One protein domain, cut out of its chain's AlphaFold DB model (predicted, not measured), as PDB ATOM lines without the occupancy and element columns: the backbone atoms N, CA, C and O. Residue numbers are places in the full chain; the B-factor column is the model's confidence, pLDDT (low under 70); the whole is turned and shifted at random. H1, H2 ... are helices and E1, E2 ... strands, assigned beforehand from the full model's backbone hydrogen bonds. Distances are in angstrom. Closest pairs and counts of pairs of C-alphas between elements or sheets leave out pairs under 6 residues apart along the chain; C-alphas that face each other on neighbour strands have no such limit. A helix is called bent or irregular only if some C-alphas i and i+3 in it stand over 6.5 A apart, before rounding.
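This is residues 925 to 1142 of the 1236 residues of an uncharacterized protein of viral metagenome (UniProt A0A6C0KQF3). A strongly twisted sheet of six strands makes one end of the domain, with H2 and H7 on one face and H8 over its edge strand E3; beyond H7, a cluster of H3, H4, H5, H6 and H9 makes the other end. The 218 printed residues, with nine named helices and six named strands, run H1 E1 H2 H3 H4 H5 H6 H7 E2 E3 E4 E5 E6 H8 H9, a mixed class. The sheet is branched at E4, with E2 and E4 parallel and its other pairs antiparallel. It is compact, with a radius of gyration of the C-alphas of 16.9 A and spans of 51 by 34 by 33 A.

Start at E4, residues 1078 to 1083: parallel E2, 1050 to 1053, is on one side, and antiparallel E5, 1098 to 1102, and E6, 1109 to 1111, on the other. Find N 1051 and O 1080 at 2.9 A, N 1083 and O 1099 at 2.8 A and N 1079 and O 1110 at 2.9 A, within hydrogen-bond range. E4 and E5 form a hairpin, as do E2 and edge strand E3, 1067 to 1071, with N 1052 and O 1068 at 2.8 A. Edge strand E1, 945 to 949, is antiparallel to E5, with N 947 and O 1100 at 2.9 A. H2, 955 to 968, runs along E5, 13 degrees on the local plane, at a height over the sheet of 9.4 A. H7, 1036 to 1045, is on the same face over E3, at 8.6 A. H2 touches H7 with residues 956 to 960 alone, closest at C-alphas 956 and 1039, 7.3 A. H8, 1118 to 1129, is over E3, closest at C-alphas 1127 and 1068, 6.1 A. The hub H3, 974 to 988, touches H7 about perpendicular at 87 degrees, C-alphas 981 and 1042 at 6.5 A; it also touches H2, 957 and 974 at 6.7 A, and H6, 1023 to 1027, 982 and 1024 at 6.2 A. H4, 995 to 1007, and H5, 1011 to 1018, form a hairpin, C-alphas 1006 and 1013 at 6.0 A; H4 touches H9, 1134 to 1141, 1000 and 1138 at 6.8 A. H1, 934 to 937, is only just not on the sheet, with 4 pairs within 10 A. Each O i to N i+4 pair is within range in H2, H3, H4, H6, H7, H8 and H9; H5 has 1 of 4, and 2 of 5 to N i+3; H1 is too short.

Find C-alpha 934, where H1 begins, at (-11.564, 29.643, -10.880). H3 runs 21.0 A from C-alpha 974 at (16.558, 14.268, -6.145), H2 19.7 A, H4 18.4 A and E4 16.4 A. H9 ends at C-alpha 1141, (12.390, 32.619, -29.970). H5 is only just irregular, C-alphas 1011 and 1014 being 6.6 A apart.

The two C-alphas farthest apart, of Lys 942 and Gly 1019, are 50.5 A apart. The printed part has no cut; the links E2 to E3 and E4 to E5 are long. The mean pLDDT of the printed part is 86.8, with residues 1030 to 1031 and 1074 to 1075 under 70.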
ATOM      1  N   LYS A 925       3.100  16.847  -0.242       81.75
ATOM      2  CA  LYS A 925       1.981  16.496  -1.132       81.75
ATOM      3  C   LYS A 925       0.677  16.496  -0.327       81.75
ATOM      4  O   LYS A 925       0.582  15.807   0.688       81.75
ATOM      5  N   SER A 926      -0.305  17.298  -0.734       84.69
ATOM      6  CA  SER A 926      -1.610  17.353  -0.059       84.69
ATOM      7  C   SER A 926      -2.535  16.197  -0.464       84.69
ATOM      8  O   SER A 926      -2.302  15.529  -1.468       84.69
ATOM      9  N   ASP A 927      -3.614  15.966   0.291       85.69
ATOM     10  CA  ASP A 927      -4.716  15.112  -0.173       85.69
ATOM     11  C   ASP A 927      -5.432  15.745  -1.390       85.69
ATOM     12  O   ASP A 927      -5.507  16.978  -1.467       85.69
ATOM     13  N   PRO A 928      -6.034  14.947  -2.301       85.88
ATOM     14  CA  PRO A 928      -6.722  15.454  -3.491       85.88
ATOM     15  C   PRO A 928      -7.826  16.482  -3.183       85.88
ATOM     16  O   PRO A 928      -8.897  16.142  -2.667       85.88
ATOM     17  N   GLN A 929      -7.610  17.738  -3.571       88.12
ATOM     18  CA  GLN A 929      -8.538  18.853  -3.346       88.12
ATOM     19  C   GLN A 929      -9.268  19.266  -4.628       88.12
ATOM     20  O   GLN A 929      -8.848  18.952  -5.733       88.12
ATOM     21  N   LYS A 930     -10.381  20.000  -4.511       89.44
ATOM     22  CA  LYS A 930     -11.037  20.598  -5.689       89.44
ATOM     23  C   LYS A 930     -10.137  21.676  -6.295       89.44
ATOM     24  O   LYS A 930      -9.643  22.517  -5.546       89.44
ATOM     25  N   ILE A 931     -10.023  21.703  -7.626       90.25
ATOM     26  CA  ILE A 931      -9.191  22.665  -8.375       90.25
ATOM     27  C   ILE A 931      -9.445  24.097  -7.873       90.25
ATOM     28  O   ILE A 931     -10.582  24.579  -7.951       90.25
ATOM     29  N   LYS A 932      -8.440  24.793  -7.324       87.00
ATOM     30  CA  LYS A 932      -8.639  26.090  -6.637       87.00
ATOM     31  C   LYS A 932      -8.773  27.259  -7.608       87.00
ATOM     32  O   LYS A 932      -9.553  28.173  -7.344       87.00
ATOM     33  N   SER A 933      -8.062  27.217  -8.735       85.38
ATOM     34  CA  SER A 933      -8.137  28.247  -9.781       85.38
ATOM     35  C   SER A 933      -9.536  28.303 -10.398       85.38
ATOM     36  O   SER A 933      -9.971  27.341 -11.021       85.38
ATOM     37  N   VAL A 934     -10.228  29.441 -10.277       84.81
ATOM     38  CA  VAL A 934     -11.564  29.643 -10.880       84.81
ATOM     39  C   VAL A 934     -11.515  29.534 -12.409       84.81
ATOM     40  O   VAL A 934     -12.430  28.979 -13.005       84.81
ATOM     41  N   TYR A 935     -10.433  30.011 -13.033       86.12
ATOM     42  CA  TYR A 935     -10.233  29.927 -14.482       86.12
ATOM     43  C   TYR A 935     -10.095  28.467 -14.939       86.12
ATOM     44  O   TYR A 935     -10.894  27.996 -15.741       86.12
ATOM     45  N   TRP A 936      -9.150  27.719 -14.355       89.94
ATOM     46  CA  TRP A 936      -8.885  26.334 -14.760       89.94
ATOM     47  C   TRP A 936      -9.985  25.358 -14.324       89.94
ATOM     48  O   TRP A 936     -10.302  24.438 -15.069       89.94
ATOM     49  N   ARG A 937     -10.667  25.597 -13.193       89.19
ATOM     50  CA  ARG A 937     -11.844  24.812 -12.765       89.19
ATOM     51  C   ARG A 937     -12.965  24.796 -13.814       89.19
ATOM     52  O   ARG A 937     -13.732  23.842 -13.843       89.19
ATOM     53  N   ASN A 938     -13.064  25.821 -14.661       87.88
ATOM     54  CA  ASN A 938     -14.049  25.864 -15.744       87.88
ATOM     55  C   ASN A 938     -13.602  25.094 -17.002       87.88
ATOM     56  O   ASN A 938     -14.438  24.831 -17.860       87.88
ATOM     57  N   CYS A 939     -12.318  24.743 -17.126       88.69
ATOM     58  CA  CYS A 939     -11.794  23.942 -18.234       88.69
ATOM     59  C   CYS A 939     -11.951  22.432 -17.989       88.69
ATOM     60  O   CYS A 939     -12.237  21.694 -18.926       88.69
ATOM     61  N   PHE A 940     -11.802  21.968 -16.744       91.44
ATOM     62  CA  PHE A 940     -11.869  20.543 -16.385       91.44
ATOM     63  C   PHE A 940     -13.265  20.111 -15.883       91.44
ATOM     64  O   PHE A 940     -14.061  20.943 -15.434       91.44
ATOM     65  N   PRO A 941     -13.594  18.804 -15.901       89.88
ATOM     66  CA  PRO A 941     -14.783  18.272 -15.235       89.88
ATOM     67  C   PRO A 941     -14.836  18.576 -13.724       89.88
ATOM     68  O   PRO A 941     -13.816  18.675 -13.049       89.88
ATOM     69  N   LYS A 942     -16.053  18.692 -13.165       84.81
ATOM     70  CA  LYS A 942     -16.287  19.101 -11.760       84.81
ATOM     71  C   LYS A 942     -15.696  18.146 -10.716       84.81
ATOM     72  O   LYS A 942     -15.477  18.562  -9.580       84.81
ATOM     73  N   ASP A 943     -15.483  16.897 -11.107       87.06
ATOM     74  CA  ASP A 943     -15.053  15.795 -10.246       87.06
ATOM     75  C   ASP A 943     -13.522  15.608 -10.253       87.06
ATOM     76  O   ASP A 943     -12.989  14.803  -9.488       87.06
ATOM     77  N   TYR A 944     -12.815  16.396 -11.074       92.25
ATOM     78  CA  TYR A 944     -11.355  16.430 -11.144       92.25
ATOM     79  C   TYR A 944     -10.768  17.216  -9.967       92.25
ATOM     80  O   TYR A 944     -11.397  18.117  -9.394       92.25
ATOM     81  N   LYS A 945      -9.542  16.858  -9.591       92.75
ATOM     82  CA  LYS A 945      -8.886  17.327  -8.366       92.75
ATOM     83  C   LYS A 945      -7.467  17.819  -8.643       92.75
ATOM     84  O   LYS A 945      -6.902  17.527  -9.688       92.75
ATOM     85  N   GLU A 946      -6.905  18.570  -7.703       92.38
ATOM     86  CA  GLU A 946      -5.500  18.984  -7.690       92.38
ATOM     87  C   GLU A 946      -4.791  18.446  -6.435       92.38
ATOM     88  O   GLU A 946      -5.352  18.479  -5.334       92.38
ATOM     89  N   PHE A 947      -3.561  17.959  -6.606       91.38
ATOM     90  CA  PHE A 947      -2.576  17.795  -5.534       91.38
ATOM     91  C   PHE A 947      -1.779  19.097  -5.391       91.38
ATOM     92  O   PHE A 947      -1.308  19.616  -6.402       91.38
ATOM     93  N   ASP A 948      -1.589  19.611  -4.173       89.94
ATOM     94  CA  ASP A 948      -0.681  20.739  -3.909       89.94
ATOM     95  C   ASP A 948       0.712  20.232  -3.507       89.94
ATOM     96  O   ASP A 948       0.820  19.344  -2.659       89.94
ATOM     97  N   TYR A 949       1.759  20.866  -4.036       90.44
ATOM     98  CA  TYR A 949       3.162  20.666  -3.668       90.44
ATOM     99  C   TYR A 949       3.739  22.014  -3.227       90.44
ATOM    100  O   TYR A 949       3.829  22.962  -4.016       90.44
ATOM    101  N   LYS A 950       4.061  22.128  -1.937       83.31
ATOM    102  CA  LYS A 950       4.425  23.392  -1.284       83.31
ATOM    103  C   LYS A 950       5.294  23.188  -0.038       83.31
ATOM    104  O   LYS A 950       5.479  22.071   0.437       83.31
ATOM    105  N   ASP A 951       5.732  24.314   0.518       79.81
ATOM    106  CA  ASP A 951       6.456  24.459   1.789       79.81
ATOM    107  C   ASP A 951       7.944  24.010   1.772       79.81
ATOM    108  O   ASP A 951       8.615  24.155   2.789       79.81
ATOM    109  N   SER A 952       8.497  23.600   0.617       82.81
ATOM    110  CA  SER A 952       9.926  23.265   0.413       82.81
ATOM    111  C   SER A 952      10.494  23.809  -0.915       82.81
ATOM    112  O   SER A 952       9.752  24.045  -1.872       82.81
ATOM    113  N   VAL A 953      11.823  23.992  -0.984       81.00
ATOM    114  CA  VAL A 953      12.568  24.311  -2.224       81.00
ATOM    115  C   VAL A 953      12.558  23.159  -3.238       81.00
ATOM    116  O   VAL A 953      12.509  23.397  -4.441       81.00
ATOM    117  N   ASN A 954      12.514  21.914  -2.763       84.50
ATOM    118  CA  ASN A 954      12.574  20.707  -3.587       84.50
ATOM    119  C   ASN A 954      11.224  20.351  -4.238       84.50
ATOM    120  O   ASN A 954      11.140  19.387  -4.997       84.50
ATOM    121  N   CYS A 955      10.149  21.097  -3.956       86.50
ATOM    122  CA  CYS A 955       8.799  20.760  -4.412       86.50
ATOM    123  C   CYS A 955       8.636  20.653  -5.936       86.50
ATOM    124  O   CYS A 955       7.856  19.815  -6.380       86.50
ATOM    125  N   SER A 956       9.361  21.441  -6.739       85.25
ATOM    126  CA  SER A 956       9.371  21.280  -8.204       85.25
ATOM    127  C   SER A 956       9.899  19.904  -8.615       85.25
ATOM    128  O   SER A 956       9.310  19.246  -9.468       85.25
ATOM    129  N   LEU A 957      10.972  19.439  -7.971       90.19
ATOM    130  CA  LEU A 957      11.580  18.141  -8.258       90.19
ATOM    131  C   LEU A 957      10.701  16.985  -7.753       90.19
ATOM    132  O   LEU A 957      10.537  16.002  -8.465       90.19
ATOM    133  N   TYR A 958      10.047  17.123  -6.592       89.06
ATOM    134  CA  TYR A 958       9.097  16.114  -6.097       89.06
ATOM    135  C   TYR A 958       7.870  15.926  -7.004       89.06
ATOM    136  O   TYR A 958       7.442  14.790  -7.191       89.06
ATOM    137  N   VAL A 959       7.333  16.993  -7.617       90.69
ATOM    138  CA  VAL A 959       6.270  16.865  -8.639       90.69
ATOM    139  C   VAL A 959       6.727  15.958  -9.780       90.69
ATOM    140  O   VAL A 959       5.975  15.095 -10.225       90.69
ATOM    141  N   LEU A 960       7.966  16.139 -10.242       91.19
ATOM    142  CA  LEU A 960       8.536  15.353 -11.328       91.19
ATOM    143  C   LEU A 960       8.808  13.893 -10.914       91.19
ATOM    144  O   LEU A 960       8.469  12.996 -11.683       91.19
ATOM    145  N   ILE A 961       9.352  13.648  -9.713       90.50
ATOM    146  CA  ILE A 961       9.561  12.291  -9.163       90.50
ATOM    147  C   ILE A 961       8.242  11.514  -9.156       90.50
ATOM    148  O   ILE A 961       8.186  10.399  -9.671       90.50
ATOM    149  N   ASP A 962       7.173  12.121  -8.635       89.31
ATOM    150  CA  ASP A 962       5.852  11.497  -8.566       89.31
ATOM    151  C   ASP A 962       5.299  11.165  -9.961       89.31
ATOM    152  O   ASP A 962       4.773  10.075 -10.172       89.31
ATOM    153  N   ILE A 963       5.447  12.068 -10.940       92.25
ATOM    154  CA  ILE A 963       4.994  11.820 -12.319       92.25
ATOM    155  C   ILE A 963       5.802  10.688 -12.972       92.25
ATOM    156  O   ILE A 963       5.221   9.817 -13.619       92.25
ATOM    157  N   ILE A 964       7.128  10.662 -12.800       91.56
ATOM    158  CA  ILE A 964       7.984   9.596 -13.344       91.56
ATOM    159  C   ILE A 964       7.634   8.244 -12.713       91.56
ATOM    160  O   ILE A 964       7.539   7.240 -13.424       91.56
ATOM    161  N   TYR A 965       7.404   8.213 -11.401       89.81
ATOM    162  CA  TYR A 965       7.023   6.999 -10.692       89.81
ATOM    163  C   TYR A 965       5.681   6.445 -11.195       89.81
ATOM    164  O   TYR A 965       5.604   5.271 -11.552       89.81
ATOM    165  N   GLU A 966       4.653   7.292 -11.305       87.56
ATOM    166  CA  GLU A 966       3.308   6.898 -11.754       87.56
ATOM    167  C   GLU A 966       3.254   6.491 -13.240       87.56
ATOM    168  O   GLU A 966       2.523   5.565 -13.594       87.56
ATOM    169  N   LEU A 967       4.017   7.145 -14.130       87.81
ATOM    170  CA  LEU A 967       3.987   6.843 -15.573       87.81
ATOM    171  C   LEU A 967       4.966   5.751 -16.010       87.81
ATOM    172  O   LEU A 967       4.673   5.009 -16.947       87.81
ATOM    173  N   GLN A 968       6.146   5.682 -15.392       89.00
ATOM    174  CA  GLN A 968       7.260   4.842 -15.853       89.00
ATOM    175  C   GLN A 968       7.647   3.753 -14.843       89.00
ATOM    176  O   GLN A 968       8.489   2.910 -15.153       89.00
ATOM    177  N   GLY A 969       7.071   3.753 -13.634       84.50
ATOM    178  CA  GLY A 969       7.403   2.800 -12.567       84.50
ATOM    179  C   GLY A 969       8.837   2.926 -12.037       84.50
ATOM    180  O   GLY A 969       9.300   2.059 -11.293       84.50
ATOM    181  N   LYS A 970       9.565   3.979 -12.434       85.75
ATOM    182  CA  LYS A 970      10.964   4.205 -12.070       85.75
ATOM    183  C   LYS A 970      11.022   5.089 -10.829       85.75
ATOM    184  O   LYS A 970      10.569   6.227 -10.851       85.75
ATOM    185  N   ASN A 971      11.607   4.572  -9.753       81.25
ATOM    186  CA  ASN A 971      11.936   5.376  -8.580       81.25
ATOM    187  C   ASN A 971      13.247   6.133  -8.859       81.25
ATOM    188  O   ASN A 971      14.224   5.499  -9.259       81.25
ATOM    189  N   ILE A 972      13.252   7.460  -8.700       84.56
ATOM    190  CA  ILE A 972      14.413   8.335  -8.936       84.56
ATOM    191  C   ILE A 972      14.573   9.282  -7.745       84.56
ATOM    192  O   ILE A 972      13.592   9.806  -7.218       84.56
ATOM    193  N   THR A 973      15.812   9.503  -7.323       83.88
ATOM    194  CA  THR A 973      16.184  10.434  -6.252       83.88
ATOM    195  C   THR A 973      16.347  11.878  -6.749       83.88
ATOM    196  O   THR A 973      16.526  12.140  -7.937       83.88
ATOM    197  N   ILE A 974      16.328  12.846  -5.824       83.38
ATOM    198  CA  ILE A 974      16.558  14.268  -6.145       83.38
ATOM    199  C   ILE A 974      17.928  14.488  -6.798       83.38
ATOM    200  O   ILE A 974      18.027  15.254  -7.755       83.38
ATOM    201  N   GLU A 975      18.974  13.821  -6.305       83.88
ATOM    202  CA  GLU A 975      20.330  13.991  -6.835       83.88
ATOM    203  C   GLU A 975      20.469  13.391  -8.240       83.88
ATOM    204  O   GLU A 975      21.038  14.040  -9.109       83.88
ATOM    205  N   GLU A 976      19.842  12.243  -8.525       85.50
ATOM    206  CA  GLU A 976      19.780  11.707  -9.894       85.50
ATOM    207  C   GLU A 976      19.064  12.666 -10.863       85.50
ATOM    208  O   GLU A 976      19.493  12.795 -12.003       85.50
ATOM    209  N   ILE A 977      18.017  13.381 -10.422       90.06
ATOM    210  CA  ILE A 977      17.339  14.403 -11.246       90.06
ATOM    211  C   ILE A 977      18.208  15.656 -11.439       90.06
ATOM    212  O   ILE A 977      18.187  16.252 -12.516       90.06
ATOM    213  N   LYS A 978      18.977  16.067 -10.424       90.44
ATOM    214  CA  LYS A 978      19.938  17.179 -10.528       90.44
ATOM    215  C   LYS A 978      21.075  16.851 -11.495       90.44
ATOM    216  O   LYS A 978      21.370  17.670 -12.361       90.44
ATOM    217  N   ASP A 979      21.664  15.663 -11.379       90.12
ATOM    218  CA  ASP A 979      22.671  15.158 -12.317       90.12
ATOM    219  C   ASP A 979      22.079  15.070 -13.733       90.12
ATOM    220  O   ASP A 979      22.671  15.567 -14.693       90.12
ATOM    221  N   ASP A 980      20.851  14.552 -13.862       93.06
ATOM    222  CA  ASP A 980      20.136  14.500 -15.134       93.06
ATOM    223  C   ASP A 980      19.877  15.899 -15.734       93.06
ATOM    224  O   ASP A 980      19.931  16.032 -16.959       93.06
ATOM    225  N   LEU A 981      19.621  16.933 -14.925       94.06
ATOM    226  CA  LEU A 981      19.465  18.326 -15.372       94.06
ATOM    227  C   LEU A 981      20.806  18.941 -15.810       94.06
ATOM    228  O   LEU A 981      20.869  19.614 -16.842       94.06
ATOM    229  N   ILE A 982      21.884  18.689 -15.059       91.50
ATOM    230  CA  ILE A 982      23.252  19.120 -15.397       91.50
ATOM    231  C   ILE A 982      23.672  18.542 -16.755       91.50
ATOM    232  O   ILE A 982      24.208  19.272 -17.593       91.50
ATOM    233  N   ASP A 983      23.382  17.264 -17.005       92.69
ATOM    234  CA  ASP A 983      23.691  16.592 -18.269       92.69
ATOM    235  C   ASP A 983      22.938  17.195 -19.466       92.69
ATOM    236  O   ASP A 983      23.536  17.383 -20.532       92.69
ATOM    237  N   GLU A 984      21.656  17.557 -19.323       93.94
ATOM    238  CA  GLU A 984      20.934  18.238 -20.408       93.94
ATOM    239  C   GLU A 984      21.455  19.660 -20.642       93.94
ATOM    240  O   GLU A 984      21.685  20.038 -21.790       93.94
ATOM    241  N   TYR A 985      21.758  20.429 -19.591       92.56
ATOM    242  CA  TYR A 985      22.406  21.736 -19.754       92.56
ATOM    243  C   TYR A 985      23.785  21.633 -20.418       92.56
ATOM    244  O   TYR A 985      24.143  22.475 -21.248       92.56
ATOM    245  N   SER A 986      24.550  20.587 -20.105       89.44
ATOM    246  CA  SER A 986      25.827  20.286 -20.751       89.44
ATOM    247  C   SER A 986      25.640  19.991 -22.245       89.44
ATOM    248  O   SER A 986      26.376  20.532 -23.070       89.44
ATOM    249  N   LYS A 987      24.611  19.228 -22.642       91.00
ATOM    250  CA  LYS A 987      24.270  19.016 -24.064       91.00
ATOM    251  C   LYS A 987      23.844  20.315 -24.750       91.00
ATOM    252  O   LYS A 987      24.422  20.667 -25.777       91.00
ATOM    253  N   LEU A 988      22.905  21.059 -24.158       88.38
ATOM    254  CA  LEU A 988      22.387  22.325 -24.692       88.38
ATOM    255  C   LEU A 988      23.484  23.381 -24.900       88.38
ATOM    256  O   LEU A 988      23.332  24.257 -25.743       88.38
ATOM    257  N   THR A 989      24.601  23.310 -24.175       85.75
ATOM    258  CA  THR A 989      25.692  24.301 -24.238       85.75
ATOM    259  C   THR A 989      26.983  23.767 -24.864       85.75
ATOM    260  O   THR A 989      28.032  24.413 -24.766       85.75
ATOM    261  N   ASN A 990      26.946  22.585 -25.493       84.75
ATOM    262  CA  ASN A 990      28.128  21.888 -26.013       84.75
ATOM    263  C   ASN A 990      29.252  21.781 -24.959       84.75
ATOM    264  O   ASN A 990      30.375  22.241 -25.172       84.75
ATOM    265  N   LYS A 991      28.945  21.198 -23.794       83.31
ATOM    266  CA  LYS A 991      29.806  21.120 -22.599       83.31
ATOM    267  C   LYS A 991      30.259  22.498 -22.103       83.31
ATOM    268  O   LYS A 991      31.448  22.721 -21.873       83.31
ATOM    269  N   PHE A 992      29.315  23.435 -21.998       81.31
ATOM    270  CA  PHE A 992      29.539  24.827 -21.587       81.31
ATOM    271  C   PHE A 992      30.550  25.606 -22.455       81.31
ATOM    272  O   PHE A 992      31.093  26.625 -22.024       81.31
ATOM    273  N   SER A 993      30.813  25.145 -23.686       77.38
ATOM    274  CA  SER A 993      31.718  25.822 -24.626       77.38
ATOM    275  C   SER A 993      31.013  26.869 -25.493       77.38
ATOM    276  O   SER A 993      31.645  27.853 -25.890       77.38
ATOM    277  N   ASP A 994      29.706  26.713 -25.727       84.19
ATOM    278  CA  ASP A 994      28.878  27.704 -26.412       84.19
ATOM    279  C   ASP A 994      28.508  28.851 -25.461       84.19
ATOM    280  O   ASP A 994      27.545  28.793 -24.689       84.19
ATOM    281  N   LYS A 995      29.316  29.913 -25.508       81.19
ATOM    282  CA  LYS A 995      29.156  31.085 -24.640       81.19
ATOM    283  C   LYS A 995      27.903  31.900 -24.946       81.19
ATOM    284  O   LYS A 995      27.371  32.511 -24.025       81.19
ATOM    285  N   GLU A 996      27.449  31.949 -26.197       83.50
ATOM    286  CA  GLU A 996      26.268  32.740 -26.554       83.50
ATOM    287  C   GLU A 996      25.009  32.063 -26.010       83.50
ATOM    288  O   GLU A 996      24.219  32.683 -25.295       83.50
ATOM    289  N   ARG A 997      24.888  30.752 -26.249       85.75
ATOM    290  CA  ARG A 997      23.778  29.928 -25.762       85.75
ATOM    291  C   ARG A 997      23.752  29.851 -24.235       85.75
ATOM    292  O   ARG A 997      22.687  29.981 -23.633       85.75
ATOM    293  N   PHE A 998      24.919  29.761 -23.593       87.62
ATOM    294  CA  PHE A 998      25.041  29.823 -22.132       87.62
ATOM    295  C   PHE A 998      24.580  31.172 -21.549       87.62
ATOM    296  O   PHE A 998      23.862  31.189 -20.551       87.62
ATOM    297  N   ILE A 999      24.909  32.305 -22.186       85.62
ATOM    298  CA  ILE A 999      24.422  33.630 -21.754       85.62
ATOM    299  C   ILE A 999      22.898  33.740 -21.907       85.62
ATOM    300  O   ILE A 999      22.241  34.227 -20.985       85.62
ATOM    301  N   LYS A1000      22.322  33.248 -23.015       88.56
ATOM    302  CA  LYS A1000      20.858  33.203 -23.202       88.56
ATOM    303  C   LYS A1000      20.166  32.388 -22.102       88.56
ATOM    304  O   LYS A1000      19.194  32.862 -21.526       88.56
ATOM    305  N   ILE A1001      20.699  31.213 -21.753       90.19
ATOM    306  CA  ILE A1001      20.190  30.376 -20.648       90.19
ATOM    307  C   ILE A1001      20.244  31.120 -19.307       90.19
ATOM    308  O   ILE A1001      19.269  31.113 -18.557       90.19
ATOM    309  N   ILE A1002      21.341  31.824 -19.009       88.44
ATOM    310  CA  ILE A1002      21.437  32.632 -17.785       88.44
ATOM    311  C   ILE A1002      20.393  33.762 -17.775       88.44
ATOM    312  O   ILE A1002      19.802  34.037 -16.729       88.44
ATOM    313  N   ASP A1003      20.142  34.418 -18.910       88.38
ATOM    314  CA  ASP A1003      19.104  35.448 -19.010       88.38
ATOM    315  C   ASP A1003      17.683  34.869 -18.836       88.38
ATOM    316  O   ASP A1003      16.874  35.504 -18.156       88.38
ATOM    317  N   ILE A1004      17.398  33.660 -19.344       90.19
ATOM    318  CA  ILE A1004      16.142  32.922 -19.088       90.19
ATOM    319  C   ILE A1004      15.963  32.672 -17.583       90.19
ATOM    320  O   ILE A1004      14.958  33.080 -17.001       90.19
ATOM    321  N   LEU A1005      16.962  32.074 -16.924       90.31
ATOM    322  CA  LEU A1005      16.905  31.769 -15.487       90.31
ATOM    323  C   LEU A1005      16.703  33.034 -14.631       90.31
ATOM    324  O   LEU A1005      15.980  33.014 -13.632       90.31
ATOM    325  N   LYS A1006      17.295  34.167 -15.030       86.31
ATOM    326  CA  LYS A1006      17.072  35.467 -14.376       86.31
ATOM    327  C   LYS A1006      15.661  36.002 -14.578       86.31
ATOM    328  O   LYS A1006      15.083  36.532 -13.629       86.31
ATOM    329  N   GLU A1007      15.115  35.886 -15.787       87.19
ATOM    330  CA  GLU A1007      13.736  36.276 -16.099       87.19
ATOM    331  C   GLU A1007      12.727  35.469 -15.261       87.19
ATOM    332  O   GLU A1007      11.768  36.028 -14.729       87.19
ATOM    333  N   GLU A1008      13.026  34.195 -15.019       86.00
ATOM    334  CA  GLU A1008      12.293  33.284 -14.134       86.00
ATOM    335  C   GLU A1008      12.527  33.503 -12.623       86.00
ATOM    336  O   GLU A1008      11.927  32.832 -11.781       86.00
ATOM    337  N   GLY A1009      13.364  34.463 -12.222       80.50
ATOM    338  CA  GLY A1009      13.598  34.754 -10.806       80.50
ATOM    339  C   GLY A1009      14.480  33.725 -10.088       80.50
ATOM    340  O   GLY A1009      14.301  33.498  -8.884       80.50
ATOM    341  N   GLN A1010      15.446  33.125 -10.790       85.38
ATOM    342  CA  GLN A1010      16.605  32.474 -10.176       85.38
ATOM    343  C   GLN A1010      17.598  33.554  -9.717       85.38
ATOM    344  O   GLN A1010      18.421  34.045 -10.491       85.38
ATOM    345  N   PHE A1011      17.502  33.983  -8.456       79.50
ATOM    346  CA  PHE A1011      18.246  35.151  -7.956       79.50
ATOM    347  C   PHE A1011      19.772  34.967  -8.001       79.50
ATOM    348  O   PHE A1011      20.501  35.923  -8.293       79.50
ATOM    349  N   ASP A1012      20.241  33.733  -7.805       80.06
ATOM    350  CA  ASP A1012      21.660  33.373  -7.823       80.06
ATOM    351  C   ASP A1012      22.245  33.229  -9.238       80.06
ATOM    352  O   ASP A1012      23.462  33.233  -9.397       80.06
ATOM    353  N   ALA A1013      21.425  33.261 -10.299       80.50
ATOM    354  CA  ALA A1013      21.909  33.267 -11.686       80.50
ATOM    355  C   ALA A1013      22.758  34.514 -12.036       80.50
ATOM    356  O   ALA A1013      23.385  34.580 -13.094       80.50
ATOM    357  N   ASN A1014      22.819  35.524 -11.160       77.12
ATOM    358  CA  ASN A1014      23.794  36.613 -11.273       77.12
ATOM    359  C   ASN A1014      25.242  36.147 -11.033       77.12
ATOM    360  O   ASN A1014      26.128  36.589 -11.765       77.12
ATOM    361  N   GLN A1015      25.445  35.197 -10.115       79.69
ATOM    362  CA  GLN A1015      26.748  34.622  -9.749       79.69
ATOM    363  C   GLN A1015      27.369  33.786 -10.889       79.69
ATOM    364  O   GLN A1015      28.579  33.577 -10.945       79.69
ATOM    365  N   LEU A1016      26.540  33.359 -11.852       81.25
ATOM    366  CA  LEU A1016      26.980  32.696 -13.085       81.25
ATOM    367  C   LEU A1016      27.625  33.663 -14.096       81.25
ATOM    368  O   LEU A1016      28.401  33.224 -14.940       81.25
ATOM    369  N   ILE A1017      27.312  34.968 -14.036       75.06
ATOM    370  CA  ILE A1017      27.899  35.981 -14.937       75.06
ATOM    371  C   ILE A1017      29.199  36.552 -14.366       75.06
ATOM    372  O   ILE A1017      30.142  36.782 -15.121       75.06
ATOM    373  N   ASP A1018      29.264  36.790 -13.054       74.94
ATOM    374  CA  ASP A1018      30.489  37.282 -12.405       74.94
ATOM    375  C   ASP A1018      31.551  36.185 -12.184       74.94
ATOM    376  O   ASP A1018      32.708  36.495 -11.893       74.94
ATOM    377  N   GLY A1019      31.184  34.914 -12.389       73.19
ATOM    378  CA  GLY A1019      32.080  33.761 -12.304       73.19
ATOM    379  C   GLY A1019      32.373  33.296 -10.876       73.19
ATOM    380  O   GLY A1019      33.276  32.479 -10.684       73.19
ATOM    381  N   SER A1020      31.640  33.791  -9.874       73.25
ATOM    382  CA  SER A1020      31.752  33.323  -8.487       73.25
ATOM    383  C   SER A1020      31.154  31.926  -8.265       73.25
ATOM    384  O   SER A1020      31.567  31.238  -7.328       73.25
ATOM    385  N   MET A1021      30.257  31.484  -9.154       78.62
ATOM    386  CA  MET A1021      29.623  30.162  -9.161       78.62
ATOM    387  C   MET A1021      29.520  29.621 -10.601       78.62
ATOM    388  O   MET A1021      29.379  30.403 -11.542       78.62
ATOM    389  N   ASN A1022      29.569  28.297 -10.799       83.44
ATOM    390  CA  ASN A1022      29.234  27.662 -12.088       83.44
ATOM    391  C   ASN A1022      27.849  26.975 -12.044       83.44
ATOM    392  O   ASN A1022      27.263  26.814 -10.975       83.44
ATOM    393  N   LEU A1023      27.299  26.590 -13.206       81.69
ATOM    394  CA  LEU A1023      25.930  26.052 -13.281       81.69
ATOM    395  C   LEU A1023      25.780  24.714 -12.534       81.69
ATOM    396  O   LEU A1023      24.786  24.505 -11.847       81.69
ATOM    397  N   GLU A1024      26.798  23.854 -12.605       83.50
ATOM    398  CA  GLU A1024      26.876  22.600 -11.842       83.50
ATOM    399  C   GLU A1024      26.761  22.872 -10.333       83.50
ATOM    400  O   GLU A1024      25.919  22.292  -9.658       83.50
ATOM    401  N   GLN A1025      27.542  23.823  -9.805       78.62
ATOM    402  CA  GLN A1025      27.485  24.230  -8.398       78.62
ATOM    403  C   GLN A1025      26.126  24.815  -8.010       78.62
ATOM    404  O   GLN A1025      25.695  24.583  -6.883       78.62
ATOM    405  N   LEU A1026      25.471  25.568  -8.903       83.56
ATOM    406  CA  LEU A1026      24.141  26.127  -8.646       83.56
ATOM    407  C   LEU A1026      23.095  25.018  -8.476       83.56
ATOM    408  O   LEU A1026      22.325  25.066  -7.523       83.56
ATOM    409  N   ILE A1027      23.097  24.017  -9.362       84.81
ATOM    410  CA  ILE A1027      22.148  22.891  -9.329       84.81
ATOM    411  C   ILE A1027      22.454  21.940  -8.156       84.81
ATOM    412  O   ILE A1027      21.540  21.467  -7.481       84.81
ATOM    413  N   SER A1028      23.735  21.710  -7.844       78.06
ATOM    414  CA  SER A1028      24.174  20.900  -6.695       78.06
ATOM    415  C   SER A1028      24.021  21.587  -5.326       78.06
ATOM    416  O   SER A1028      24.409  21.003  -4.314       78.06
ATOM    417  N   HIS A1029      23.526  22.825  -5.247       77.31
ATOM    418  CA  HIS A1029      23.390  23.549  -3.981       77.31
ATOM    419  C   HIS A1029      22.121  23.127  -3.217       77.31
ATOM    420  O   HIS A1029      21.050  23.009  -3.808       77.31
ATOM    421  N   ASP A1030      22.196  22.982  -1.889       67.62
ATOM    422  CA  ASP A1030      21.047  22.572  -1.048       67.62
ATOM    423  C   ASP A1030      19.853  23.547  -1.126       67.62
ATOM    424  O   ASP A1030      18.710  23.172  -0.880       67.62
ATOM    425  N   GLY A1031      20.115  24.812  -1.474       69.94
ATOM    426  CA  GLY A1031      19.095  25.841  -1.704       69.94
ATOM    427  C   GLY A1031      18.611  25.967  -3.154       69.94
ATOM    428  O   GLY A1031      17.940  26.952  -3.460       69.94
ATOM    429  N   PHE A1032      18.985  25.048  -4.052       83.62
ATOM    430  CA  PHE A1032      18.583  25.092  -5.459       83.62
ATOM    431  C   PHE A1032      17.057  25.023  -5.609       83.62
ATOM    432  O   PHE A1032      16.384  24.193  -5.002       83.62
ATOM    433  N   LEU A1033      16.516  25.902  -6.453       86.56
ATOM    434  CA  LEU A1033      15.095  25.973  -6.764       86.56
ATOM    435  C   LEU A1033      14.911  25.846  -8.276       86.56
ATOM    436  O   LEU A1033      15.157  26.817  -8.991       86.56
ATOM    437  N   ALA A1034      14.455  24.684  -8.745       89.38
ATOM    438  CA  ALA A1034      14.195  24.470 -10.167       89.38
ATOM    439  C   ALA A1034      13.055  25.376 -10.672       89.38
ATOM    440  O   ALA A1034      11.991  25.462 -10.036       89.38
ATOM    441  N   THR A1035      13.301  26.052 -11.795       90.75
ATOM    442  CA  THR A1035      12.381  26.984 -12.460       90.75
ATOM    443  C   THR A1035      11.444  26.282 -13.456       90.75
ATOM    444  O   THR A1035      11.447  25.056 -13.577       90.75
ATOM    445  N   THR A1036      10.599  27.043 -14.160       90.75
ATOM    446  CA  THR A1036       9.700  26.517 -15.202       90.75
ATOM    447  C   THR A1036      10.498  25.923 -16.367       90.75
ATOM    448  O   THR A1036      10.184  24.836 -16.848       90.75
ATOM    449  N   PHE A1037      11.576  26.600 -16.761       93.12
ATOM    450  CA  PHE A1037      12.533  26.176 -17.774       93.12
ATOM    451  C   PHE A1037      13.294  24.901 -17.371       93.12
ATOM    452  O   PHE A1037      13.380  23.969 -18.170       93.12
ATOM    453  N   ASP A1038      13.757  24.801 -16.116       93.69
ATOM    454  CA  ASP A1038      14.378  23.571 -15.590       93.69
ATOM    455  C   ASP A1038      13.404  22.377 -15.648       93.69
ATOM    456  O   ASP A1038      13.771  21.276 -16.069       93.69
ATOM    457  N   LEU A1039      12.140  22.594 -15.259       92.75
ATOM    458  CA  LEU A1039      11.087  21.577 -15.339       92.75
ATOM    459  C   LEU A1039      10.793  21.161 -16.784       92.75
ATOM    460  O   LEU A1039      10.610  19.973 -17.045       92.75
ATOM    461  N   TRP A1040      10.770  22.107 -17.724       94.44
ATOM    462  CA  TRP A1040      10.547  21.815 -19.139       94.44
ATOM    463  C   TRP A1040      11.658  20.930 -19.723       94.44
ATOM    464  O   TRP A1040      11.348  19.906 -20.335       94.44
ATOM    465  N   ILE A1041      12.930  21.259 -19.467       95.44
ATOM    466  CA  ILE A1041      14.085  20.445 -19.884       95.44
ATOM    467  C   ILE A1041      13.934  18.999 -19.392       95.44
ATOM    468  O   ILE A1041      14.097  18.052 -20.164       95.44
ATOM    469  N   LEU A1042      13.571  18.818 -18.122       95.56
ATOM    470  CA  LEU A1042      13.417  17.494 -17.522       95.56
ATOM    471  C   LEU A1042      12.205  16.721 -18.068       95.56
ATOM    472  O   LEU A1042      12.322  15.533 -18.370       95.56
ATOM    473  N   LEU A1043      11.053  17.373 -18.251       94.25
ATOM    474  CA  LEU A1043       9.860  16.752 -18.841       94.25
ATOM    475  C   LEU A1043      10.114  16.287 -20.287       94.25
ATOM    476  O   LEU A1043       9.692  15.189 -20.660       94.25
ATOM    477  N   ALA A1044      10.863  17.072 -21.069       93.69
ATOM    478  CA  ALA A1044      11.301  16.696 -22.410       93.69
ATOM    479  C   ALA A1044      12.313  15.533 -22.387       93.69
ATOM    480  O   ALA A1044      12.166  14.573 -23.147       93.69
ATOM    481  N   LYS A1045      13.294  15.558 -21.469       93.50
ATOM    482  CA  LYS A1045      14.285  14.482 -21.275       93.50
ATOM    483  C   LYS A1045      13.625  13.129 -20.993       93.50
ATOM    484  O   LYS A1045      13.961  12.133 -21.636       93.50
ATOM    485  N   TYR A1046      12.687  13.089 -20.046       92.94
ATOM    486  CA  TYR A1046      11.960  11.868 -19.685       92.94
ATOM    487  C   TYR A1046      10.821  11.521 -20.657       92.94
ATOM    488  O   TYR A1046      10.198  10.474 -20.483       92.94
ATOM    489  N   LYS A1047      10.579  12.350 -21.687       92.31
ATOM    490  CA  LYS A1047       9.536  12.175 -22.714       92.31
ATOM    491  C   LYS A1047       8.136  12.020 -22.118       92.31
ATOM    492  O   LYS A1047       7.422  11.068 -22.419       92.31
ATOM    493  N   ILE A1048       7.770  12.932 -21.221       93.19
ATOM    494  CA  ILE A1048       6.488  12.911 -20.507       93.19
ATOM    495  C   ILE A1048       5.511  13.865 -21.205       93.19
ATOM    496  O   ILE A1048       5.718  15.075 -21.088       93.19
ATOM    497  N   PRO A1049       4.439  13.386 -21.872       93.56
ATOM    498  CA  PRO A1049       3.434  14.251 -22.492       93.56
ATOM    499  C   PRO A1049       2.828  15.186 -21.445       93.56
ATOM    500  O   PRO A1049       2.168  14.743 -20.500       93.56
ATOM    501  N   SER A1050       3.126  16.481 -21.540       94.75
ATOM    502  CA  SER A1050       2.885  17.412 -20.433       94.75
ATOM    503  C   SER A1050       2.631  18.844 -20.880       94.75
ATOM    504  O   SER A1050       3.252  19.361 -21.811       94.75
ATOM    505  N   ILE A1051       1.705  19.488 -20.168       94.69
ATOM    506  CA  ILE A1051       1.259  20.858 -20.413       94.69
ATOM    507  C   ILE A1051       1.336  21.630 -19.095       94.69
ATOM    508  O   ILE A1051       0.661  21.310 -18.111       94.69
ATOM    509  N   LEU A1052       2.162  22.673 -19.087       94.56
ATOM    510  CA  LEU A1052       2.197  23.659 -18.021       94.56
ATOM    511  C   LEU A1052       1.050  24.647 -18.205       94.56
ATOM    512  O   LEU A1052       0.840  25.198 -19.284       94.56
ATOM    513  N   ILE A1053       0.330  24.906 -17.122       93.88
ATOM    514  CA  ILE A1053      -0.771  25.864 -17.072       93.88
ATOM    515  C   ILE A1053      -0.564  26.846 -15.918       93.88
ATOM    516  O   ILE A1053       0.019  26.509 -14.889       93.88
ATOM    517  N   SER A1054      -1.039  28.085 -16.041       91.94
ATOM    518  CA  SER A1054      -0.892  29.079 -14.970       91.94
ATOM    519  C   SER A1054      -2.053  30.073 -14.890       91.94
ATOM    520  O   SER A1054      -2.910  30.165 -15.764       91.94
ATOM    521  N   THR A1055      -2.138  30.814 -13.783       88.38
ATOM    522  CA  THR A1055      -3.140  31.887 -13.598       88.38
ATOM    523  C   THR A1055      -2.697  33.229 -14.190       88.38
ATOM    524  O   THR A1055      -3.483  34.180 -14.246       88.38
ATOM    525  N   LYS A1056      -1.435  33.315 -14.622       90.31
ATOM    526  CA  LYS A1056      -0.816  34.431 -15.347       90.31
ATOM    527  C   LYS A1056      -0.122  33.869 -16.584       90.31
ATOM    528  O   LYS A1056       0.110  32.671 -16.654       90.31
ATOM    529  N   ASN A1057       0.216  34.730 -17.533       91.00
ATOM    530  CA  ASN A1057       0.870  34.278 -18.755       91.00
ATOM    531  C   ASN A1057       2.295  33.784 -18.443       91.00
ATOM    532  O   ASN A1057       2.972  34.381 -17.593       91.00
ATOM    533  N   ILE A1058       2.693  32.694 -19.101       89.88
ATOM    534  CA  ILE A1058       3.923  31.912 -18.881       89.88
ATOM    535  C   ILE A1058       5.103  32.566 -19.625       89.88
ATOM    536  O   ILE A1058       4.915  33.104 -20.720       89.88
ATOM    537  N   ALA A1059       6.310  32.561 -19.046       88.50
ATOM    538  CA  ALA A1059       7.467  33.288 -19.590       88.50
ATOM    539  C   ALA A1059       7.942  32.702 -20.934       88.50
ATOM    540  O   ALA A1059       8.195  33.444 -21.883       88.50
ATOM    541  N   GLU A1060       7.930  31.375 -21.045       89.31
ATOM    542  CA  GLU A1060       8.264  30.571 -22.226       89.31
ATOM    543  C   GLU A1060       7.380  30.916 -23.439       89.31
ATOM    544  O   GLU A1060       7.812  30.849 -24.585       89.31
ATOM    545  N   THR A1061       6.161  31.409 -23.203       87.81
ATOM    546  CA  THR A1061       5.240  31.875 -24.259       87.81
ATOM    547  C   THR A1061       5.508  33.322 -24.701       87.81
ATOM    548  O   THR A1061       4.670  33.934 -25.363       87.81
ATOM    549  N   ARG A1062       6.624  33.933 -24.266       88.75
ATOM    550  CA  ARG A1062       6.866  35.393 -24.300       88.75
ATOM    551  C   ARG A1062       5.713  36.182 -23.667       88.75
ATOM    552  O   ARG A1062       5.324  37.240 -24.152       88.75
ATOM    553  N   TYR A1063       5.161  35.651 -22.573       87.88
ATOM    554  CA  TYR A1063       4.000  36.192 -21.857       87.88
ATOM    555  C   TYR A1063       2.707  36.309 -22.684       87.88
ATOM    556  O   TYR A1063       1.822  37.077 -22.301       87.88
ATOM    557  N   ARG A1064       2.549  35.550 -23.775       85.81
ATOM    558  CA  ARG A1064       1.331  35.574 -24.604       85.81
ATOM    559  C   ARG A1064       0.216  34.693 -24.046       85.81
ATOM    560  O   ARG A1064      -0.925  35.140 -23.960       85.81
ATOM    561  N   PHE A1065       0.551  33.483 -23.603       89.25
ATOM    562  CA  PHE A1065      -0.418  32.430 -23.286       89.25
ATOM    563  C   PHE A1065      -0.312  31.965 -21.829       89.25
ATOM    564  O   PHE A1065       0.685  32.215 -21.143       89.25
ATOM    565  N   LYS A1066      -1.368  31.325 -21.317       91.50
ATOM    566  CA  LYS A1066      -1.413  30.764 -19.946       91.50
ATOM    567  C   LYS A1066      -1.151  29.262 -19.917       91.50
ATOM    568  O   LYS A1066      -1.151  28.669 -18.840       91.50
ATOM    569  N   GLU A1067      -0.950  28.690 -21.091       92.50
ATOM    570  CA  GLU A1067      -0.766  27.285 -21.393       92.50
ATOM    571  C   GLU A1067       0.505  27.150 -22.243       92.50
ATOM    572  O   GLU A1067       0.772  27.990 -23.102       92.50
ATOM    573  N   PHE A1068       1.317  26.135 -21.954       93.75
ATOM    574  CA  PHE A1068       2.580  25.869 -22.637       93.75
ATOM    575  C   PHE A1068       2.843  24.362 -22.670       93.75
ATOM    576  O   PHE A1068       2.783  23.698 -21.634       93.75
ATOM    577  N   VAL A1069       3.117  23.816 -23.854       93.94
ATOM    578  CA  VAL A1069       3.373  22.384 -24.049       93.94
ATOM    579  C   VAL A1069       4.859  22.111 -23.838       93.94
ATOM    580  O   VAL A1069       5.699  22.641 -24.560       93.94
ATOM    581  N   CYS A1070       5.190  21.279 -22.850       92.31
ATOM    582  CA  CYS A1070       6.576  20.917 -22.550       92.31
ATOM    583  C   CYS A1070       7.089  19.795 -23.455       92.31
ATOM    584  O   CYS A1070       8.230  19.828 -23.920       92.31
ATOM    585  N   TYR A1071       6.247  18.798 -23.699       93.06
ATOM    586  CA  TYR A1071       6.560  17.669 -24.561       93.06
ATOM    587  C   TYR A1071       5.279  17.146 -25.201       93.06
ATOM    588  O   TYR A1071       4.279  16.936 -24.510       93.06
ATOM    589  N   GLU A1072       5.335  16.947 -26.514       87.19
ATOM    590  CA  GLU A1072       4.261  16.402 -27.337       87.19
ATOM    591  C   GLU A1072       4.599  14.959 -27.736       87.19
ATOM    592  O   GLU A1072       5.726  14.657 -28.137       87.19
ATOM    593  N   ASP A1073       3.617  14.064 -27.629       79.00
ATOM    594  CA  ASP A1073       3.695  12.706 -28.165       79.00
ATOM    595  C   ASP A1073       2.612  12.539 -29.232       79.00
ATOM    596  O   ASP A1073       1.425  12.406 -28.931       79.00
ATOM    597  N   ASN A1074       3.047  12.505 -30.493       69.94
ATOM    598  CA  ASN A1074       2.202  12.398 -31.688       69.94
ATOM    599  C   ASN A1074       1.360  11.104 -31.766       69.94
ATOM    600  O   ASN A1074       0.725  10.852 -32.792       69.94
ATOM    601  N   THR A1075       1.393  10.245 -30.743       67.38
ATOM    602  CA  THR A1075       0.678   8.966 -30.706       67.38
ATOM    603  C   THR A1075      -0.558   8.943 -29.802       67.38
ATOM    604  O   THR A1075      -1.357   8.014 -29.946       67.38
ATOM    605  N   ASN A1076      -0.764   9.913 -28.893       74.06
ATOM    606  CA  ASN A1076      -1.864   9.845 -27.916       74.06
ATOM    607  C   ASN A1076      -2.335  11.222 -27.388       74.06
ATOM    608  O   ASN A1076      -1.522  12.059 -27.012       74.06
ATOM    609  N   ASN A1077      -3.654  11.426 -27.245       84.06
ATOM    610  CA  ASN A1077      -4.260  12.681 -26.743       84.06
ATOM    611  C   ASN A1077      -4.188  12.853 -25.201       84.06
ATOM    612  O   ASN A1077      -4.875  13.709 -24.641       84.06
ATOM    613  N   GLU A1078      -3.407  12.034 -24.488       89.69
ATOM    614  CA  GLU A1078      -3.335  12.027 -23.018       89.69
ATOM    615  C   GLU A1078      -2.121  12.808 -22.486       89.69
ATOM    616  O   GLU A1078      -0.980  12.416 -22.717       89.69
ATOM    617  N   TYR A1079      -2.364  13.861 -21.698       93.44
ATOM    618  CA  TYR A1079      -1.328  14.768 -21.183       93.44
ATOM    619  C   TYR A1079      -1.400  14.947 -19.662       93.44
ATOM    620  O   TYR A1079      -2.471  14.886 -19.054       93.44
ATOM    621  N   VAL A1080      -0.253  15.213 -19.038       94.75
ATOM    622  CA  VAL A1080      -0.148  15.603 -17.626       94.75
ATOM    623  C   VAL A1080      -0.258  17.123 -17.493       94.75
ATOM    624  O   VAL A1080       0.540  17.859 -18.071       94.75
ATOM    625  N   PHE A1081      -1.216  17.605 -16.697       94.44
ATOM    626  CA  PHE A1081      -1.445  19.039 -16.484       94.44
ATOM    627  C   PHE A1081      -0.840  19.518 -15.159       94.44
ATOM    628  O   PHE A1081      -1.291  19.127 -14.076       94.44
ATOM    629  N   ILE A1082       0.155  20.404 -15.250       94.81
ATOM    630  CA  ILE A1082       0.904  20.935 -14.103       94.81
ATOM    631  C   ILE A1082       0.624  22.436 -13.959       94.81
ATOM    632  O   ILE A1082       0.937  23.229 -14.846       94.81
ATOM    633  N   LEU A1083       0.057  22.852 -12.823       92.75
ATOM    634  CA  LEU A1083      -0.143  24.267 -12.507       92.75
ATOM    635  C   LEU A1083       1.153  24.873 -11.950       92.75
ATOM    636  O   LEU A1083       1.556  24.552 -10.830       92.75
ATOM    637  N   THR A1084       1.771  25.774 -12.715       90.69
ATOM    638  CA  THR A1084       3.007  26.484 -12.347       90.69
ATOM    639  C   THR A1084       2.728  27.910 -11.835       90.69
ATOM    640  O   THR A1084       1.840  28.604 -12.361       90.69
ATOM    641  N   PRO A1085       3.432  28.396 -10.795       87.38
ATOM    642  CA  PRO A1085       3.317  29.778 -10.340       87.38
ATOM    643  C   PRO A1085       3.992  30.755 -11.317       87.38
ATOM    644  O   PRO A1085       4.850  30.397 -12.112       87.38
ATOM    645  N   ALA A1086       3.637  32.041 -11.238       85.81
ATOM    646  CA  ALA A1086       4.270  33.084 -12.049       85.81
ATOM    647  C   ALA A1086       5.685  33.410 -11.526       85.81
ATOM    648  O   ALA A1086       5.861  34.373 -10.774       85.81
ATOM    649  N   MET A1087       6.673  32.593 -11.901       82.81
ATOM    650  CA  MET A1087       8.047  32.616 -11.379       82.81
ATOM    651  C   MET A1087       8.726  33.993 -11.508       82.81
ATOM    652  O   MET A1087       9.194  34.546 -10.511       82.81
ATOM    653  N   TYR A1088       8.577  34.657 -12.656       81.94
ATOM    654  CA  TYR A1088       9.007  36.046 -12.915       81.94
ATOM    655  C   TYR A1088       8.372  37.142 -12.020       81.94
ATOM    656  O   TYR A1088       8.709  38.325 -12.132       81.94
ATOM    657  N   ARG A1089       7.408  36.799 -11.146       81.50
ATOM    658  CA  ARG A1089       6.803  37.701 -10.137       81.50
ATOM    659  C   ARG A1089       7.100  37.274  -8.691       81.50
ATOM    660  O   ARG A1089       6.524  37.838  -7.755       81.50
ATOM    661  N   ARG A1090       7.947  36.260  -8.488       83.50
ATOM    662  CA  ARG A1090       8.283  35.700  -7.173       83.50
ATOM    663  C   ARG A1090       9.116  36.694  -6.353       83.50
ATOM    664  O   ARG A1090       9.974  37.397  -6.875       83.50
ATOM    665  N   LYS A1091       8.864  36.758  -5.041       79.00
ATOM    666  CA  LYS A1091       9.716  37.488  -4.082       79.00
ATOM    667  C   LYS A1091      10.802  36.548  -3.562       79.00
ATOM    668  O   LYS A1091      10.508  35.376  -3.354       79.00
ATOM    669  N   GLN A1092      11.996  37.070  -3.275       72.50
ATOM    670  CA  GLN A1092      13.172  36.282  -2.870       72.50
ATOM    671  C   GLN A1092      12.887  35.256  -1.760       72.50
ATOM    672  O   GLN A1092      13.220  34.085  -1.911       72.50
ATOM    673  N   ASN A1093      12.151  35.658  -0.719       71.69
ATOM    674  CA  ASN A1093      11.843  34.807   0.438       71.69
ATOM    675  C   ASN A1093      10.520  34.020   0.302       71.69
ATOM    676  O   ASN A1093       9.997  33.537   1.303       71.69
ATOM    677  N   LYS A1094       9.919  33.934  -0.897       79.62
ATOM    678  CA  LYS A1094       8.687  33.165  -1.134       79.62
ATOM    679  C   LYS A1094       8.980  31.931  -1.992       79.62
ATOM    680  O   LYS A1094       9.449  32.055  -3.127       79.62
ATOM    681  N   LEU A1095       8.650  30.761  -1.449       83.19
ATOM    682  CA  LEU A1095       8.700  29.479  -2.152       83.19
ATOM    683  C   LEU A1095       7.566  29.372  -3.196       83.19
ATOM    684  O   LEU A1095       6.493  29.956  -2.991       83.19
ATOM    685  N   PRO A1096       7.794  28.675  -4.323       82.94
ATOM    686  CA  PRO A1096       6.757  28.365  -5.303       82.94
ATOM    687  C   PRO A1096       5.746  27.338  -4.761       82.94
ATOM    688  O   PRO A1096       6.049  26.548  -3.871       82.94
ATOM    689  N   GLU A1097       4.537  27.357  -5.320       87.56
ATOM    690  CA  GLU A1097       3.471  26.374  -5.084       87.56
ATOM    691  C   GLU A1097       3.135  25.755  -6.442       87.56
ATOM    692  O   GLU A1097       2.673  26.470  -7.335       87.56
ATOM    693  N   TYR A1098       3.390  24.458  -6.596       90.94
ATOM    694  CA  TYR A1098       3.101  23.693  -7.811       90.94
ATOM    695  C   TYR A1098       1.903  22.778  -7.579       90.94
ATOM    696  O   TYR A1098       1.652  22.361  -6.445       90.94
ATOM    697  N   LYS A1099       1.154  22.447  -8.638       92.50
ATOM    698  CA  LYS A1099       0.019  21.517  -8.527       92.50
ATOM    699  C   LYS A1099      -0.074  20.552  -9.685       92.50
ATOM    700  O   LYS A1099       0.234  20.917 -10.812       92.50
ATOM    701  N   LEU A1100      -0.584  19.361  -9.403       94.00
ATOM    702  CA  LEU A1100      -0.821  18.309 -10.388       94.00
ATOM    703  C   LEU A1100      -2.322  18.027 -10.472       94.00
ATOM    704  O   LEU A1100      -2.939  17.750  -9.439       94.00
ATOM    705  N   ILE A1101      -2.914  18.120 -11.664       93.38
ATOM    706  CA  ILE A1101      -4.342  17.832 -11.868       93.38
ATOM    707  C   ILE A1101      -4.537  16.334 -12.115       93.38
ATOM    708  O   ILE A1101      -3.775  15.715 -12.851       93.38
ATOM    709  N   ILE A1102      -5.574  15.760 -11.502       92.62
ATOM    710  CA  ILE A1102      -5.959  14.351 -11.644       92.62
ATOM    711  C   ILE A1102      -7.439  14.212 -11.996       92.62
ATOM    712  O   ILE A1102      -8.275  15.020 -11.571       92.62
ATOM    713  N   ASN A1103      -7.768  13.153 -12.735       90.00
ATOM    714  CA  ASN A1103      -9.150  12.829 -13.074       90.00
ATOM    715  C   ASN A1103      -9.914  12.163 -11.910       90.00
ATOM    716  O   ASN A1103      -9.362  11.866 -10.849       90.00
ATOM    717  N   GLU A1104     -11.206  11.897 -12.121       83.75
ATOM    718  CA  GLU A1104     -12.108  11.277 -11.133       83.75
ATOM    719  C   GLU A1104     -11.619   9.908 -10.599       83.75
ATOM    720  O   GLU A1104     -11.984   9.514  -9.491       83.75
ATOM    721  N   LYS A1105     -10.782   9.195 -11.371       82.94
ATOM    722  CA  LYS A1105     -10.226   7.865 -11.054       82.94
ATOM    723  C   LYS A1105      -8.835   7.942 -10.415       82.94
ATOM    724  O   LYS A1105      -8.266   6.905 -10.096       82.94
ATOM    725  N   GLY A1106      -8.283   9.146 -10.247       81.00
ATOM    726  CA  GLY A1106      -6.933   9.373  -9.731       81.00
ATOM    727  C   GLY A1106      -5.809   9.244 -10.767       81.00
ATOM    728  O   GLY A1106      -4.648   9.325 -10.383       81.00
ATOM    729  N   LYS A1107      -6.115   9.082 -12.065       88.94
ATOM    730  CA  LYS A1107      -5.098   9.071 -13.134       88.94
ATOM    731  C   LYS A1107      -4.558  10.496 -13.327       88.94
ATOM    732  O   LYS A1107      -5.346  11.442 -13.405       88.94
ATOM    733  N   ILE A1108      -3.233  10.633 -13.422       91.06
ATOM    734  CA  ILE A1108      -2.536  11.922 -13.623       91.06
ATOM    735  C   ILE A1108      -2.485  12.374 -15.095       91.06
ATOM    736  O   ILE A1108      -2.242  13.544 -15.373       91.06
ATOM    737  N   THR A1109      -2.724  11.461 -16.042       90.38
ATOM    738  CA  THR A1109      -2.884  11.781 -17.469       90.38
ATOM    739  C   THR A1109      -4.356  12.044 -17.778       90.38
ATOM    740  O   THR A1109      -5.212  11.238 -17.396       90.38
ATOM    741  N   ILE A1110      -4.640  13.112 -18.510       91.12
ATOM    742  CA  ILE A1110      -5.988  13.565 -18.865       91.12
ATOM    743  C   ILE A1110      -6.075  13.660 -20.386       91.12
ATOM    744  O   ILE A1110      -5.155  14.191 -21.011       91.12
ATOM    745  N   ASN A1111      -7.162  13.165 -20.982       89.06
ATOM    746  CA  ASN A1111      -7.382  13.341 -22.412       89.06
ATOM    747  C   ASN A1111      -7.920  14.762 -22.682       89.06
ATOM    748  O   ASN A1111      -8.830  15.229 -21.997       89.06
ATOM    749  N   ILE A1112      -7.353  15.457 -23.670       86.81
ATOM    750  CA  ILE A1112      -7.772  16.807 -24.087       86.81
ATOM    751  C   ILE A1112      -9.256  16.846 -24.499       86.81
ATOM    752  O   ILE A1112      -9.945  17.821 -24.201       86.81
ATOM    753  N   ASP A1113      -9.777  15.758 -25.071       85.44
ATOM    754  CA  ASP A1113     -11.185  15.609 -25.466       85.44
ATOM    755  C   ASP A1113     -12.162  15.586 -24.260       85.44
ATOM    756  O   ASP A1113     -13.377  15.690 -24.431       85.44
ATOM    757  N   GLU A1114     -11.664  15.455 -23.019       85.69
ATOM    758  CA  GLU A1114     -12.468  15.467 -21.781       85.69
ATOM    759  C   GLU A1114     -12.658  16.883 -21.185       85.69
ATOM    760  O   GLU A1114     -13.334  17.057 -20.159       85.69
ATOM    761  N   LEU A1115     -12.070  17.914 -21.806       86.44
ATOM    762  CA  LEU A1115     -12.170  19.307 -21.371       86.44
ATOM    763  C   LEU A1115     -13.554  19.902 -21.688       86.44
ATOM    764  O   LEU A1115     -14.126  19.707 -22.753       86.44
ATOM    765  N   LYS A1116     -14.126  20.660 -20.745       79.00
ATOM    766  CA  LYS A1116     -15.542  21.092 -20.785       79.00
ATOM    767  C   LYS A1116     -15.812  22.448 -21.429       79.00
ATOM    768  O   LYS A1116     -16.967  22.862 -21.496       79.00
ATOM    769  N   ASN A1117     -14.775  23.171 -21.829       78.50
ATOM    770  CA  ASN A1117     -14.890  24.533 -22.333       78.50
ATOM    771  C   ASN A1117     -14.164  24.625 -23.671       78.50
ATOM    772  O   ASN A1117     -12.937  24.532 -23.701       78.50
ATOM    773  N   GLU A1118     -14.925  24.851 -24.742       74.69
ATOM    774  CA  GLU A1118     -14.433  24.948 -26.123       74.69
ATOM    775  C   GLU A1118     -13.272  25.946 -26.257       74.69
ATOM    776  O   GLU A1118     -12.319  25.685 -26.984       74.69
ATOM    777  N   ASN A1119     -13.276  27.047 -25.494       82.25
ATOM    778  CA  ASN A1119     -12.164  28.001 -25.494       82.25
ATOM    779  C   ASN A1119     -10.907  27.454 -24.797       82.25
ATOM    780  O   ASN A1119      -9.801  27.766 -25.223       82.25
ATOM    781  N   CYS A1120     -11.039  26.644 -23.739       84.88
ATOM    782  CA  CYS A1120      -9.872  26.021 -23.105       84.88
ATOM    783  C   CYS A1120      -9.281  24.924 -23.996       84.88
ATOM    784  O   CYS A1120      -8.066  24.873 -24.156       84.88
ATOM    785  N   GLN A1121     -10.137  24.085 -24.591       84.75
ATOM    786  CA  GLN A1121      -9.721  23.053 -25.539       84.75
ATOM    787  C   GLN A1121      -9.011  23.686 -26.741       84.75
ATOM    788  O   GLN A1121      -7.852  23.374 -26.990       84.75
ATOM    789  N   LYS A1122      -9.635  24.673 -27.397       85.75
ATOM    790  CA  LYS A1122      -9.044  25.387 -28.535       85.75
ATOM    791  C   LYS A1122      -7.731  26.100 -28.190       85.75
ATOM    792  O   LYS A1122      -6.822  26.127 -29.010       85.75
ATOM    793  N   ASN A1123      -7.599  26.671 -26.989       88.62
ATOM    794  CA  ASN A1123      -6.331  27.263 -26.550       88.62
ATOM    795  C   ASN A1123      -5.226  26.211 -26.376       88.62
ATOM    796  O   ASN A1123      -4.081  26.477 -26.727       88.62
ATOM    797  N   ILE A1124      -5.560  25.025 -25.863       89.38
ATOM    798  CA  ILE A1124      -4.616  23.911 -25.702       89.38
ATOM    799  C   ILE A1124      -4.244  23.307 -27.064       89.38
ATOM    800  O   ILE A1124      -3.066  23.084 -27.320       89.38
ATOM    801  N   GLU A1125      -5.204  23.138 -27.974       88.00
ATOM    802  CA  GLU A1125      -4.956  22.744 -29.367       88.00
ATOM    803  C   GLU A1125      -4.063  23.766 -30.091       88.00
ATOM    804  O   GLU A1125      -3.129  23.389 -30.792       88.00
ATOM    805  N   ASN A1126      -4.279  25.070 -29.890       88.06
ATOM    806  CA  ASN A1126      -3.377  26.104 -30.411       88.06
ATOM    807  C   ASN A1126      -1.970  26.004 -29.794       88.06
ATOM    808  O   ASN A1126      -0.988  26.162 -30.512       88.06
ATOM    809  N   ALA A1127      -1.854  25.712 -28.494       88.38
ATOM    810  CA  ALA A1127      -0.563  25.547 -27.823       88.38
ATOM    811  C   ALA A1127       0.205  24.296 -28.292       88.38
ATOM    812  O   ALA A1127       1.433  24.334 -28.327       88.38
ATOM    813  N   LEU A1128      -0.495  23.226 -28.694       88.81
ATOM    814  CA  LEU A1128       0.090  22.067 -29.386       88.81
ATOM    815  C   LEU A1128       0.571  22.445 -30.792       88.81
ATOM    816  O   LEU A1128       1.720  22.202 -31.138       88.81
ATOM    817  N   ASN A1129      -0.250  23.155 -31.574       87.50
ATOM    818  CA  ASN A1129       0.161  23.662 -32.891       87.50
ATOM    819  C   ASN A1129       1.351  24.651 -32.828       87.50
ATOM    820  O   ASN A1129       2.060  24.820 -33.820       87.50
ATOM    821  N   GLU A1130       1.574  25.312 -31.686       86.06
ATOM    822  CA  GLU A1130       2.737  26.169 -31.412       86.06
ATOM    823  C   GLU A1130       3.881  25.460 -30.648       86.06
ATOM    824  O   GLU A1130       4.805  26.142 -30.180       86.06
ATOM    825  N   TYR A1131       3.857  24.122 -30.533       91.25
ATOM    826  CA  TYR A1131       4.909  23.349 -29.868       91.25
ATOM    827  C   TYR A1131       6.304  23.671 -30.433       91.25
ATOM    828  O   TYR A1131       6.501  23.898 -31.629       91.25
ATOM    829  N   ILE A1132       7.287  23.734 -29.536       91.06
ATOM    830  CA  ILE A1132       8.660  24.133 -29.834       91.06
ATOM    831  C   ILE A1132       9.629  23.293 -29.000       91.06
ATOM    832  O   ILE A1132       9.334  22.952 -27.856       91.06
ATOM    833  N   LEU A1133      10.793  22.969 -29.563       91.31
ATOM    834  CA  LEU A1133      11.871  22.308 -28.829       91.31
ATOM    835  C   LEU A1133      12.628  23.312 -27.946       91.31
ATOM    836  O   LEU A1133      12.645  24.515 -28.219       91.31
ATOM    837  N   VAL A1134      13.289  22.818 -26.894       92.00
ATOM    838  CA  VAL A1134      14.091  23.654 -25.981       92.00
ATOM    839  C   VAL A1134      15.178  24.398 -26.763       92.00
ATOM    840  O   VAL A1134      15.381  25.598 -26.579       92.00
ATOM    841  N   GLU A1135      15.833  23.691 -27.679       89.44
ATOM    842  CA  GLU A1135      16.850  24.205 -28.586       89.44
ATOM    843  C   GLU A1135      16.328  25.362 -29.449       89.44
ATOM    844  O   GLU A1135      16.881  26.463 -29.412       89.44
ATOM    845  N   ASP A1136      15.231  25.130 -30.174       89.25
ATOM    846  CA  ASP A1136      14.624  26.109 -31.079       89.25
ATOM    847  C   ASP A1136      14.123  27.348 -30.325       89.25
ATOM    848  O   ASP A1136      14.172  28.466 -30.838       89.25
ATOM    849  N   TYR A1137      13.672  27.188 -29.081       90.69
ATOM    850  CA  TYR A1137      13.273  28.314 -28.245       90.69
ATOM    851  C   TYR A1137      14.456  29.210 -27.859       90.69
ATOM    852  O   TYR A1137      14.342  30.432 -27.984       90.69
ATOM    853  N   ILE A1138      15.588  28.634 -27.437       89.00
ATOM    854  CA  ILE A1138      16.806  29.399 -27.113       89.00
ATOM    855  C   ILE A1138      17.346  30.101 -28.370       89.00
ATOM    856  O   ILE A1138      17.778  31.259 -28.321       89.00
ATOM    857  N   ASP A1139      17.320  29.416 -29.511       85.44
ATOM    858  CA  ASP A1139      18.006  29.882 -30.713       85.44
ATOM    859  C   ASP A1139      17.149  30.831 -31.562       85.44
ATOM    860  O   ASP A1139      17.684  31.823 -32.061       85.44
ATOM    861  N   LEU A1140      15.837  30.579 -31.671       80.62
ATOM    862  CA  LEU A1140      14.924  31.255 -32.607       80.62
ATOM    863  C   LEU A1140      13.826  32.108 -31.944       80.62
ATOM    864  O   LEU A1140      13.280  32.985 -32.611       80.62
ATOM    865  N   LYS A1141      13.465  31.869 -30.669       77.62
ATOM    866  CA  LYS A1141      12.390  32.619 -29.970       77.62
ATOM    867  C   LYS A1141      12.827  33.377 -28.704       77.62
ATOM    868  O   LYS A1141      11.994  34.075 -28.115       77.62
ATOM    869  N   PHE A1142      14.077  33.276 -28.243       83.75
ATOM    870  CA  PHE A1142      14.577  34.063 -27.105       83.75
ATOM    871  C   PHE A1142      15.230  35.376 -27.546       83.75
ATOM    872  O   PHE A1142      16.379  35.410 -27.981       83.75
TER     873      PHE A1142